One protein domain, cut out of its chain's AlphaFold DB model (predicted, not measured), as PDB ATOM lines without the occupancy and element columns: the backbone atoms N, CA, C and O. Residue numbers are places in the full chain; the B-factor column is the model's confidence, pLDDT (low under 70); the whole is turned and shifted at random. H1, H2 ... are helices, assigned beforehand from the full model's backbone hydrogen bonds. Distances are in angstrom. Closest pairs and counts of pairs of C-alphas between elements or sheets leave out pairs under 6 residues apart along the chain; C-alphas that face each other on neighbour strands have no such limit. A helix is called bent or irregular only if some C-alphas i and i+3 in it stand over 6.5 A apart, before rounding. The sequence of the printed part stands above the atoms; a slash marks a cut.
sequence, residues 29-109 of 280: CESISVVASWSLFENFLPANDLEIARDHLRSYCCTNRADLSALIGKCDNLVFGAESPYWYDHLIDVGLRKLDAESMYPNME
ATOM      1  N   CYS A  29     -10.483  19.623  24.940       74.44
ATOM      2  CA  CYS A  29     -10.444  19.851  23.496       74.44
ATOM      3  C   CYS A  29      -9.010  19.896  22.924       74.44
ATOM      4  O   CYS A  29      -8.817  19.700  21.726       74.44
ATOM      5  N   GLU A  30      -7.989  20.144  23.749       67.75
ATOM      6  CA  GLU A  30      -6.583  20.309  23.348       67.75
ATOM      7  C   GLU A  30      -5.704  19.070  23.636       67.75
ATOM      8  O   GLU A  30      -4.466  19.156  23.542       67.75
ATOM      9  N   SER A  31      -6.285  17.931  24.047       60.31
ATOM     10  CA  SER A  31      -5.509  16.771  24.513       60.31
ATOM     11  C   SER A  31      -6.022  15.398  24.039       60.31
ATOM     12  O   SER A  31      -7.193  15.061  24.152       60.31
ATOM     13  N   ILE A  32      -5.095  14.544  23.575       47.34
ATOM     14  CA  ILE A  32      -5.326  13.106  23.298       47.34
ATOM     15  C   ILE A  32      -5.472  12.300  24.614       47.34
ATOM     16  O   ILE A  32      -5.936  11.160  24.609       47.34
ATOM     17  N   SER A  33      -5.109  12.879  25.769       46.97
ATOM     18  CA  SER A  33      -5.058  12.188  27.070       46.97
ATOM     19  C   SER A  33      -6.406  11.708  27.605       46.97
ATOM     20  O   SER A  33      -6.415  10.752  28.379       46.97
ATOM     21  N   VAL A  34      -7.532  12.271  27.153       51.50
ATOM     22  CA  VAL A  34      -8.885  11.793  27.508       51.50
ATOM     23  C   VAL A  34      -9.061  10.301  27.174       51.50
ATOM     24  O   VAL A  34      -9.692   9.553  27.924       51.50
ATOM     25  N   VAL A  35      -8.417   9.831  26.098       48.47
ATOM     26  CA  VAL A  35      -8.456   8.430  25.644       48.47
ATOM     27  C   VAL A  35      -7.684   7.493  26.583       48.47
ATOM     28  O   VAL A  35      -8.042   6.326  26.716       48.47
ATOM     29  N   ALA A  36      -6.656   7.978  27.286       47.22
ATOM     30  CA  ALA A  36      -5.821   7.138  28.151       47.22
ATOM     31  C   ALA A  36      -6.524   6.734  29.460       47.22
ATOM     32  O   ALA A  36      -6.264   5.654  29.987       47.22
ATOM     33  N   SER A  37      -7.444   7.563  29.968       56.09
ATOM     34  CA  SER A  37      -8.260   7.242  31.149       56.09
ATOM     35  C   SER A  37      -9.507   6.405  30.835       56.09
ATOM     36  O   SER A  37     -10.161   5.907  31.748       56.09
ATOM     37  N   TRP A  38      -9.835   6.223  29.555       64.31
ATOM     38  CA  TRP A  38     -11.065   5.576  29.093       64.31
ATOM     39  C   TRP A  38     -11.227   4.133  29.585       64.31
ATOM     40  O   TRP A  38     -12.232   3.795  30.209       64.31
ATOM     41  N   SER A  39     -10.210   3.296  29.368       65.94
ATOM     42  CA  SER A  39     -10.234   1.875  29.745       65.94
ATOM     43  C   SER A  39     -10.346   1.660  31.255       65.94
ATOM     44  O   SER A  39     -10.791   0.608  31.715       65.94
ATOM     45  N   LEU A  40      -9.976   2.664  32.058       67.25
ATOM     46  CA  LEU A  40     -10.171   2.620  33.503       67.25
ATOM     47  C   LEU A  40     -11.653   2.761  33.858       67.25
ATOM     48  O   LEU A  40     -12.117   2.034  34.739       67.25
ATOM     49  N   PHE A  41     -12.399   3.629  33.167       72.19
ATOM     50  CA  PHE A  41     -13.824   3.860  33.428       72.19
ATOM     51  C   PHE A  41     -14.730   2.738  32.933       72.19
ATOM     52  O   PHE A  41     -15.761   2.503  33.556       72.19
ATOM     53  N   GLU A  42     -14.327   1.987  31.907       76.69
ATOM     54  CA  GLU A  42     -15.062   0.801  31.432       76.69
ATOM     55  C   GLU A  42     -15.244  -0.269  32.526       76.69
ATOM     56  O   GLU A  42     -16.159  -1.085  32.463       76.69
ATOM     57  N   ASN A  43     -14.415  -0.243  33.578       75.06
ATOM     58  CA  ASN A  43     -14.560  -1.136  34.732       75.06
ATOM     59  C   ASN A  43     -15.695  -0.738  35.692       75.06
ATOM     60  O   ASN A  43     -16.026  -1.509  36.595       75.06
ATOM     61  N   PHE A  44     -16.243   0.472  35.558       75.19
ATOM     62  CA  PHE A  44     -17.182   1.061  36.518       75.19
ATOM     63  C   PHE A  44     -18.453   1.601  35.865       75.19
ATOM     64  O   PHE A  44     -19.506   1.603  36.503       75.19
ATOM     65  N   LEU A  45     -18.364   2.049  34.612       80.44
ATOM     66  CA  LEU A  45     -19.458   2.621  33.843       80.44
ATOM     67  C   LEU A  45     -19.683   1.815  32.554       80.44
ATOM     68  O   LEU A  45     -18.717   1.349  31.948       80.44
ATOM     69  N   PRO A  46     -20.941   1.662  32.104       84.69
ATOM     70  CA  PRO A  46     -21.244   1.067  30.808       84.69
ATOM     71  C   PRO A  46     -20.552   1.810  29.660       84.69
ATOM     72  O   PRO A  46     -20.543   3.038  29.630       84.69
ATOM     73  N   ALA A  47     -20.052   1.069  28.668       84.12
ATOM     74  CA  ALA A  47     -19.362   1.644  27.509       84.12
ATOM     75  C   ALA A  47     -20.209   2.687  26.755       84.12
ATOM     76  O   ALA A  47     -19.690   3.714  26.328       84.12
ATOM     77  N   ASN A  48     -21.523   2.462  26.655       86.56
ATOM     78  CA  ASN A  48     -22.436   3.406  26.014       86.56
ATOM     79  C   ASN A  48     -22.538   4.745  26.775       86.56
ATOM     80  O   ASN A  48     -22.614   5.799  26.150       86.56
ATOM     81  N   ASP A  49     -22.495   4.729  28.112       86.19
ATOM     82  CA  ASP A  49     -22.531   5.958  28.922       86.19
ATOM     83  C   ASP A  49     -21.263   6.797  28.666       86.19
ATOM     84  O   ASP A  49     -21.323   8.019  28.521       86.19
ATOM     85  N   LEU A  50     -20.112   6.127  28.540       84.75
ATOM     86  CA  LEU A  50     -18.842   6.769  28.193       84.75
ATOM     87  C   LEU A  50     -18.872   7.348  26.772       84.75
ATOM     88  O   LEU A  50     -18.360   8.442  26.531       84.75
ATOM     89  N   GLU A  51     -19.482   6.638  25.822       84.44
ATOM     90  CA  GLU A  51     -19.620   7.094  24.436       84.44
ATOM     91  C   GLU A  51     -20.460   8.367  24.334       84.44
ATOM     92  O   GLU A  51     -20.035   9.318  23.678       84.44
ATOM     93  N   ILE A  52     -21.576   8.435  25.061       85.81
ATOM     94  CA  ILE A  52     -22.410   9.642  25.125       85.81
ATOM     95  C   ILE A  52     -21.618  10.814  25.713       85.81
ATOM     96  O   ILE A  52     -21.605  11.900  25.134       85.81
ATOM     97  N   ALA A  53     -20.901  10.604  26.823       85.19
ATOM     98  CA  ALA A  53     -20.079  11.656  27.424       85.19
ATOM     99  C   ALA A  53     -19.014  12.175  26.442       85.19
ATOM    100  O   ALA A  53     -18.697  13.367  26.415       85.19
ATOM    101  N   ARG A  54     -18.478  11.291  25.593       82.25
ATOM    102  CA  ARG A  54     -17.475  11.645  24.579       82.25
ATOM    103  C   ARG A  54     -18.097  12.445  23.454       82.25
ATOM    104  O   ARG A  54     -17.505  13.431  23.021       82.25
ATOM    105  N   ASP A  55     -19.279  12.054  23.004       83.06
ATOM    106  CA  ASP A  55     -20.019  12.810  22.003       83.06
ATOM    107  C   ASP A  55     -20.411  14.197  22.528       83.06
ATOM    108  O   ASP A  55     -20.344  15.165  21.770       83.06
ATOM    109  N   HIS A  56     -20.724  14.338  23.822       85.69
ATOM    110  CA  HIS A  56     -20.936  15.647  24.449       85.69
ATOM    111  C   HIS A  56     -19.659  16.490  24.434       85.69
ATOM    112  O   HIS A  56     -19.691  17.618  23.943       85.69
ATOM    113  N   LEU A  57     -18.527  15.948  24.901       82.50
ATOM    114  CA  LEU A  57     -17.250  16.665  24.876       82.50
ATOM    115  C   LEU A  57     -16.885  17.092  23.452       82.50
ATOM    116  O   LEU A  57     -16.609  18.266  23.212       82.50
ATOM    117  N   ARG A  58     -16.975  16.167  22.489       81.06
ATOM    118  CA  ARG A  58     -16.758  16.459  21.066       81.06
ATOM    119  C   ARG A  58     -17.666  17.590  20.596       81.06
ATOM    120  O   ARG A  58     -17.195  18.509  19.934       81.06
ATOM    121  N   SER A  59     -18.947  17.544  20.954       83.12
ATOM    122  CA  SER A  59     -19.923  18.554  20.542       83.12
ATOM    123  C   SER A  59     -19.614  19.928  21.122       83.12
ATOM    124  O   SER A  59     -19.648  20.919  20.388       83.12
ATOM    125  N   TYR A  60     -19.235  19.995  22.403       84.50
ATOM    126  CA  TYR A  60     -18.770  21.230  23.028       84.50
ATOM    127  C   TYR A  60     -17.560  21.793  22.285       84.50
ATOM    128  O   TYR A  60     -17.565  22.965  21.904       84.50
ATOM    129  N   CYS A  61     -16.555  20.956  22.041       80.88
ATOM    130  CA  CYS A  61     -15.327  21.389  21.404       80.88
ATOM    131  C   CYS A  61     -15.541  21.855  19.962       80.88
ATOM    132  O   CYS A  61     -15.079  22.925  19.587       80.88
ATOM    133  N   CYS A  62     -16.301  21.109  19.162       80.44
ATOM    134  CA  CYS A  62     -16.635  21.503  17.794       80.44
ATOM    135  C   CYS A  62     -17.420  22.823  17.738       80.44
ATOM    136  O   CYS A  62     -17.259  23.590  16.792       80.44
ATOM    137  N   THR A  63     -18.247  23.103  18.751       82.25
ATOM    138  CA  THR A  63     -19.061  24.326  18.814       82.25
ATOM    139  C   THR A  63     -18.263  25.536  19.306       82.25
ATOM    140  O   THR A  63     -18.430  26.633  18.781       82.25
ATOM    141  N   ASN A  64     -17.399  25.355  20.309       80.62
ATOM    142  CA  ASN A  64     -16.769  26.461  21.044       80.62
ATOM    143  C   ASN A  64     -15.268  26.630  20.758       80.62
ATOM    144  O   ASN A  64     -14.692  27.658  21.103       80.62
ATOM    145  N   ARG A  65     -14.634  25.636  20.131       75.00
ATOM    146  CA  ARG A  65     -13.203  25.589  19.798       75.00
ATOM    147  C   ARG A  65     -13.013  25.184  18.336       75.00
ATOM    148  O   ARG A  65     -12.350  24.198  18.012       75.00
ATOM    149  N   ALA A  66     -13.651  25.929  17.433       66.31
ATOM    150  CA  ALA A  66     -13.620  25.647  15.996       66.31
ATOM    151  C   ALA A  66     -12.188  25.636  15.420       66.31
ATOM    152  O   ALA A  66     -11.901  24.885  14.488       66.31
ATOM    153  N   ASP A  67     -11.281  26.412  16.015       67.81
ATOM    154  CA  ASP A  67      -9.843  26.451  15.730       67.81
ATOM    155  C   ASP A  67      -9.122  25.125  16.025       67.81
ATOM    156  O   ASP A  67      -8.109  24.817  15.398       67.81
ATOM    157  N   LEU A  68      -9.676  24.310  16.921       65.06
ATOM    158  CA  LEU A  68      -9.152  23.000  17.313       65.06
ATOM    159  C   LEU A  68      -9.941  21.834  16.705       65.06
ATOM    160  O   LEU A  68      -9.595  20.678  16.938       65.06
ATOM    161  N   SER A  69     -10.963  22.106  15.886       62.38
ATOM    162  CA  SER A  69     -11.839  21.082  15.289       62.38
ATOM    163  C   SER A  69     -11.077  19.976  14.547       62.38
ATOM    164  O   SER A  69     -11.458  18.810  14.620       62.38
ATOM    165  N   ALA A  70      -9.943  20.302  13.916       60.75
ATOM    166  CA  ALA A  70      -9.093  19.339  13.213       60.75
ATOM    167  C   ALA A  70      -8.436  18.289  14.136       60.75
ATOM    168  O   ALA A  70      -8.140  17.183  13.685       60.75
ATOM    169  N   LEU A  71      -8.215  18.608  15.416       58.41
ATOM    170  CA  LEU A  71      -7.625  17.693  16.406       58.41
ATOM    171  C   LEU A  71      -8.658  16.732  17.013       58.41
ATOM    172  O   LEU A  71      -8.289  15.719  17.600       58.41
ATOM    173  N   ILE A  72      -9.946  17.049  16.868       62.06
ATOM    174  CA  ILE A  72     -11.052  16.463  17.641       62.06
ATOM    175  C   ILE A  72     -11.833  15.426  16.806       62.06
ATOM    176  O   ILE A  72     -12.731  14.737  17.294       62.06
ATOM    177  N   GLY A  73     -11.421  15.227  15.549       64.50
ATOM    178  CA  GLY A  73     -12.037  14.300  14.603       64.50
ATOM    179  C   GLY A  73     -13.174  14.951  13.811       64.50
ATOM    180  O   GLY A  73     -13.181  16.157  13.585       64.50
ATOM    181  N   LYS A  74     -14.133  14.148  13.334       66.31
ATOM    182  CA  LYS A  74     -15.280  14.661  12.568       66.31
ATOM    183  C   LYS A  74     -16.305  15.322  13.496       66.31
ATOM    184  O   LYS A  74     -16.827  14.665  14.392       66.31
ATOM    185  N   CYS A  75     -16.637  16.582  13.224       74.12
ATOM    186  CA  CYS A  75     -17.677  17.362  13.909       74.12
ATOM    187  C   CYS A  75     -19.099  17.101  13.368       74.12
ATOM    188  O   CYS A  75     -19.947  17.992  13.375       74.12
ATOM    189  N   ASP A  76     -19.363  15.887  12.886       69.50
ATOM    190  CA  ASP A  76     -20.676  15.492  12.375       69.50
ATOM    191  C   ASP A  76     -21.589  15.053  13.537       69.50
ATOM    192  O   ASP A  76     -21.111  14.526  14.544       69.50
ATOM    193  N   ASN A  77     -22.908  15.229  13.386       69.81
ATOM    194  CA  ASN A  77     -23.927  14.798  14.359       69.81
ATOM    195  C   ASN A  77     -23.702  15.345  15.784       69.81
ATOM    196  O   ASN A  77     -23.650  14.591  16.757       69.81
ATOM    197  N   LEU A  78     -23.553  16.669  15.900       73.56
ATOM    198  CA  LEU A  78     -23.375  17.348  17.185       73.56
ATOM    199  C   LEU A  78     -24.612  17.183  18.079       73.56
ATOM    200  O   LEU A  78     -25.751  17.362  17.644       73.56
ATOM    201  N   VAL A  79     -24.367  16.874  19.347       73.12
ATOM    202  CA  VAL A  79     -25.384  16.690  20.379       73.12
ATOM    203  C   VAL A  79     -25.560  17.995  21.157       73.12
ATOM    204  O   VAL A  79     -24.590  18.605  21.611       73.12
ATOM    205  N   PHE A  80     -26.809  18.432  21.324       64.00
ATOM    206  CA  PHE A  80     -27.144  19.641  22.078       64.00
ATOM    207  C   PHE A  80     -27.128  19.388  23.592       64.00
ATOM    208  O   PHE A  80     -27.686  18.403  24.070       64.00
ATOM    209  N   GLY A  81     -26.544  20.322  24.353       59.25
ATOM    210  CA  GLY A  81     -26.522  20.295  25.823       59.25
ATOM    211  C   GLY A  81     -25.142  20.118  26.462       59.25
ATOM    212  O   GLY A  81     -25.062  19.955  27.675       59.25
ATOM    213  N   ALA A  82     -24.068  20.150  25.671       60.34
ATOM    214  CA  ALA A  82     -22.700  20.094  26.171       60.34
ATOM    215  C   ALA A  82     -22.202  21.501  26.558       60.34
ATOM    216  O   ALA A  82     -22.134  22.387  25.709       60.34
ATOM    217  N   GLU A  83     -21.846  21.711  27.830       75.31
ATOM    218  CA  GLU A  83     -21.541  23.049  28.385       75.31
ATOM    219  C   GLU A  83     -20.138  23.171  29.009       75.31
ATOM    220  O   GLU A  83     -19.841  24.152  29.695       75.31
ATOM    221  N   SER A  84     -19.258  22.183  28.816       79.12
ATOM    222  CA  SER A  84     -17.942  22.183  29.458       79.12
ATOM    223  C   SER A  84     -16.795  21.763  28.536       79.12
ATOM    224  O   SER A  84     -16.952  20.796  27.792       79.12
ATOM    225  N   PRO A  85     -15.616  22.408  28.646       78.44
ATOM    226  CA  PRO A  85     -14.381  21.938  28.019       78.44
ATOM    227  C   PRO A  85     -13.773  20.704  28.701       78.44
ATOM    228  O   PRO A  85     -12.725  20.244  28.270       78.44
ATOM    229  N   TYR A  86     -14.369  20.177  29.779       78.75
ATOM    230  CA  TYR A  86     -13.761  19.109  30.581       78.75
ATOM    231  C   TYR A  86     -14.528  17.788  30.490       78.75
ATOM    232  O   TYR A  86     -15.732  17.730  30.750       78.75
ATOM    233  N   TRP A  87     -13.807  16.704  30.200       77.62
ATOM    234  CA  TRP A  87     -14.286  15.323  30.086       77.62
ATOM    235  C   TRP A  87     -15.134  14.889  31.282       77.62
ATOM    236  O   TRP A  87     -16.228  14.345  31.131       77.62
ATOM    237  N   TYR A  88     -14.651  15.173  32.488       78.44
ATOM    238  CA  TYR A  88     -15.301  14.714  33.707       78.44
ATOM    239  C   TYR A  88     -16.638  15.397  33.990       78.44
ATOM    240  O   TYR A  88     -17.470  14.802  34.670       78.44
ATOM    241  N   ASP A  89     -16.880  16.597  33.466       80.19
ATOM    242  CA  ASP A  89     -18.193  17.232  33.602       80.19
ATOM    243  C   ASP A  89     -19.234  16.559  32.714       80.19
ATOM    244  O   ASP A  89     -20.399  16.468  33.095       80.19
ATOM    245  N   HIS A  90     -18.817  16.033  31.559       82.94
ATOM    246  CA  HIS A  90     -19.695  15.252  30.689       82.94
ATOM    247  C   HIS A  90     -20.011  13.888  31.294       82.94
ATOM    248  O   HIS A  90     -21.158  13.456  31.230       82.94
ATOM    249  N   LEU A  91     -19.042  13.248  31.960       82.19
ATOM    250  CA  LEU A  91     -19.313  12.062  32.780       82.19
ATOM    251  C   LEU A  91     -20.313  12.373  33.898       82.19
ATOM    252  O   LEU A  91     -21.252  11.603  34.106       82.19
ATOM    253  N   ILE A  92     -20.139  13.516  34.575       84.00
ATOM    254  CA  ILE A  92     -21.085  13.970  35.595       84.00
ATOM    255  C   ILE A  92     -22.486  14.106  34.984       84.00
ATOM    256  O   ILE A  92     -23.435  13.499  35.475       84.00
ATOM    257  N   ASP A  93     -22.618  14.871  33.901       85.50
ATOM    258  CA  ASP A  93     -23.905  15.146  33.259       85.50
ATOM    259  C   ASP A  93     -24.611  13.871  32.777       85.50
ATOM    260  O   ASP A  93     -25.796  13.701  33.062       85.50
ATOM    261  N   VAL A  94     -23.902  12.940  32.128       86.81
ATOM    262  CA  VAL A  94     -24.481  11.654  31.695       86.81
ATOM    263  C   VAL A  94     -25.023  10.868  32.884       86.81
ATOM    264  O   VAL A  94     -26.154  10.378  32.841       86.81
ATOM    265  N   GLY A  95     -24.270  10.793  33.980       87.69
ATOM    266  CA  GLY A  95     -24.740  10.117  35.181       87.69
ATOM    267  C   GLY A  95     -25.971  10.750  35.810       87.69
ATOM    268  O   GLY A  95     -26.898  10.037  36.194       87.69
ATOM    269  N   LEU A  96     -26.024  12.081  35.877       88.00
ATOM    270  CA  LEU A  96     -27.211  12.787  36.368       88.00
ATOM    271  C   LEU A  96     -28.410  12.544  35.438       88.00
ATOM    272  O   LEU A  96     -29.485  12.186  35.906       88.00
ATOM    273  N   ARG A  97     -28.228  12.606  34.116       87.25
ATOM    274  CA  ARG A  97     -29.296  12.311  33.141       87.25
ATOM    275  C   ARG A  97     -29.815  10.879  33.233       87.25
ATOM    276  O   ARG A  97     -31.005  10.637  33.026       87.25
ATOM    277  N   LYS A  98     -28.946   9.930  33.574       89.06
ATOM    278  CA  LYS A  98     -29.321   8.539  33.838       89.06
ATOM    279  C   LYS A  98     -30.191   8.409  35.085       89.06
ATOM    280  O   LYS A  98     -31.195   7.696  35.050       89.06
ATOM    281  N   LEU A  99     -29.855   9.130  36.157       89.50
ATOM    282  CA  LEU A  99     -30.701   9.230  37.353       89.50
ATOM    283  C   LEU A  99     -32.037   9.922  37.048       89.50
ATOM    284  O   LEU A  99     -33.067   9.535  37.597       89.50
ATOM    285  N   ASP A 100     -32.034  10.890  36.132       85.50
ATOM    286  CA  ASP A 100     -33.236  11.553  35.628       85.50
ATOM    287  C   ASP A 100     -34.066  10.700  34.677       85.50
ATOM    288  O   ASP A 100     -35.162  11.130  34.331       85.50
ATOM    289  N   ALA A 101     -33.591   9.532  34.242       87.31
ATOM    290  CA  ALA A 101     -34.211   8.756  33.172       87.31
ATOM    291  C   ALA A 101     -34.548   9.608  31.928       87.31
ATOM    292  O   ALA A 101     -35.644   9.522  31.366       87.31
ATOM    293  N   GLU A 102     -33.598  10.461  31.532       81.12
ATOM    294  CA  GLU A 102     -33.722  11.336  30.370       81.12
ATOM    295  C   GLU A 102     -33.884  10.517  29.083       81.12
ATOM    296  O   GLU A 102     -33.086   9.633  28.777       81.12
ATOM    297  N   SER A 103     -34.916  10.836  28.304       73.88
ATOM    298  CA  SER A 103     -35.299  10.080  27.103       73.88
ATOM    299  C   SER A 103     -34.521  10.468  25.846       73.88
ATOM    300  O   SER A 103     -34.661   9.808  24.820       73.88
ATOM    301  N   MET A 104     -33.718  11.533  25.905       73.12
ATOM    302  CA  MET A 104     -32.961  12.045  24.758       73.12
ATOM    303  C   MET A 104     -31.890  11.065  24.242       73.12
ATOM    304  O   MET A 104     -31.513  11.144  23.076       73.12
ATOM    305  N   TYR A 105     -31.440  10.117  25.073       73.06
ATOM    306  CA  TYR A 105     -30.413   9.131  24.722       73.06
ATOM    307  C   TYR A 105     -31.005   7.713  24.706       73.06
ATOM    308  O   TYR A 105     -31.042   7.063  25.749       73.06
ATOM    309  N   PRO A 106     -31.455   7.198  23.544       67.06
ATOM    310  CA  PRO A 106     -32.213   5.944  23.465       67.06
ATOM    311  C   PRO A 106     -31.431   4.704  23.922       67.06
ATOM    312  O   PRO A 106     -32.039   3.727  24.346       67.06
ATOM    313  N   ASN A 107     -30.097   4.752  23.872       78.38
ATOM    314  CA  ASN A 107     -29.230   3.647  24.291       78.38
ATOM    315  C   ASN A 107     -28.757   3.765  25.750       78.38
ATOM    316  O   ASN A 107     -28.125   2.844  26.265       78.38
ATOM    317  N   MET A 108     -29.034   4.885  26.426       85.19
ATOM    318  CA  MET A 108     -28.689   5.064  27.834       85.19
ATOM    319  C   MET A 108     -29.738   4.366  28.697       85.19
ATOM    320  O   MET A 108     -30.884   4.808  28.781       85.19
ATOM    321  N   GLU A 109     -29.352   3.275  29.357       88.62
ATOM    322  CA  GLU A 109     -30.253   2.591  30.282       88.62
ATOM    323  C   GLU A 109     -30.492   3.476  31.521       88.62
ATOM    324  O   GLU A 109     -29.525   3.798  32.219       88.62
TER     325      GLU A 109
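Overview. This is residues 29 to 109 of the 280 residues of an uncharacterized protein of candidate division SR1 bacterium RAAC1_SR1_1 (UniProt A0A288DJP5). One long helix, H3, runs through the middle, and H5 packs slantwise across part of it. The unnamed stretch of residues 72 to 86 wraps round the later half of H3, H4 makes a corner at the end of H3, and the short helices H1 and H2 form a thin segment on another side; residues 100 to 109 fold back from the end of H5. The printed part has 81 residues with five named helices, H1 to H5 in chain order, and no named strand; the class is all helix. It is compact, with a radius of gyration of the C-alphas of 12.3 A, and rounded, spanning 34 by 26 by 18 A.

Arrangement. Begin at H3, residues 47 to 64. H5, residues 87 to 99, touches residues 49 to 57 of H3 alone; look at Ala 53 and His 90, whose C-alphas are the closest at 4.9 A. Their lines stand at a steep tilt of 55 degrees, opposite ways. H4, residues 66 to 71, touches H3 only at the corner, through residues 61 to 62 of H3 alone; the closest C-alphas, of Cys 62 and Ser 69, are 5.4 A apart. H2, residues 38 to 41, is close to H3 but not clearly touching, with the C-alphas of Phe 41 and Leu 50 closest at 7.8 A. H1, residues 32 to 35, is close to H5 but not clearly touching, Val 34 and Trp 87 having the closest C-alphas at 6.9 A. H1 and H2 meet only through their link, and H4 and H5 are apart. In H3 and H5 every O i to N i+4 pair is within hydrogen-bond range; in H4 0 of 2 are, beside 2 of 3 O i to N i+3 pairs, and H1 and H2 are too short for an i+4 pair.

Along the chain. Find C-alpha 47 at (-19.362, 1.644, 27.509); from there H3 runs 25.8 A to C-alpha 64 at (-16.769, 26.461, 21.044). H5 runs 19.0 A and ends at C-alpha 99, (-30.701, 9.230, 37.353). H4 measures 10.0 A and is irregular, with C-alphas 67 and 70 7.6 A apart. H2 measures 5.4 A. H1 is neither bent nor irregular, but only just: C-alphas 32 and 35 are 6.1 A apart.

Size, cuts and confidence. The C-alphas of Asp 67 and Ala 101 are the two farthest apart, at 34.8 A. The printed part has no cut. The link from H4 to H5, 15 residues, is long. The mean pLDDT of the printed part is 74.8; 26 residues are under 70, among them 30 to 40 and 66 to 74.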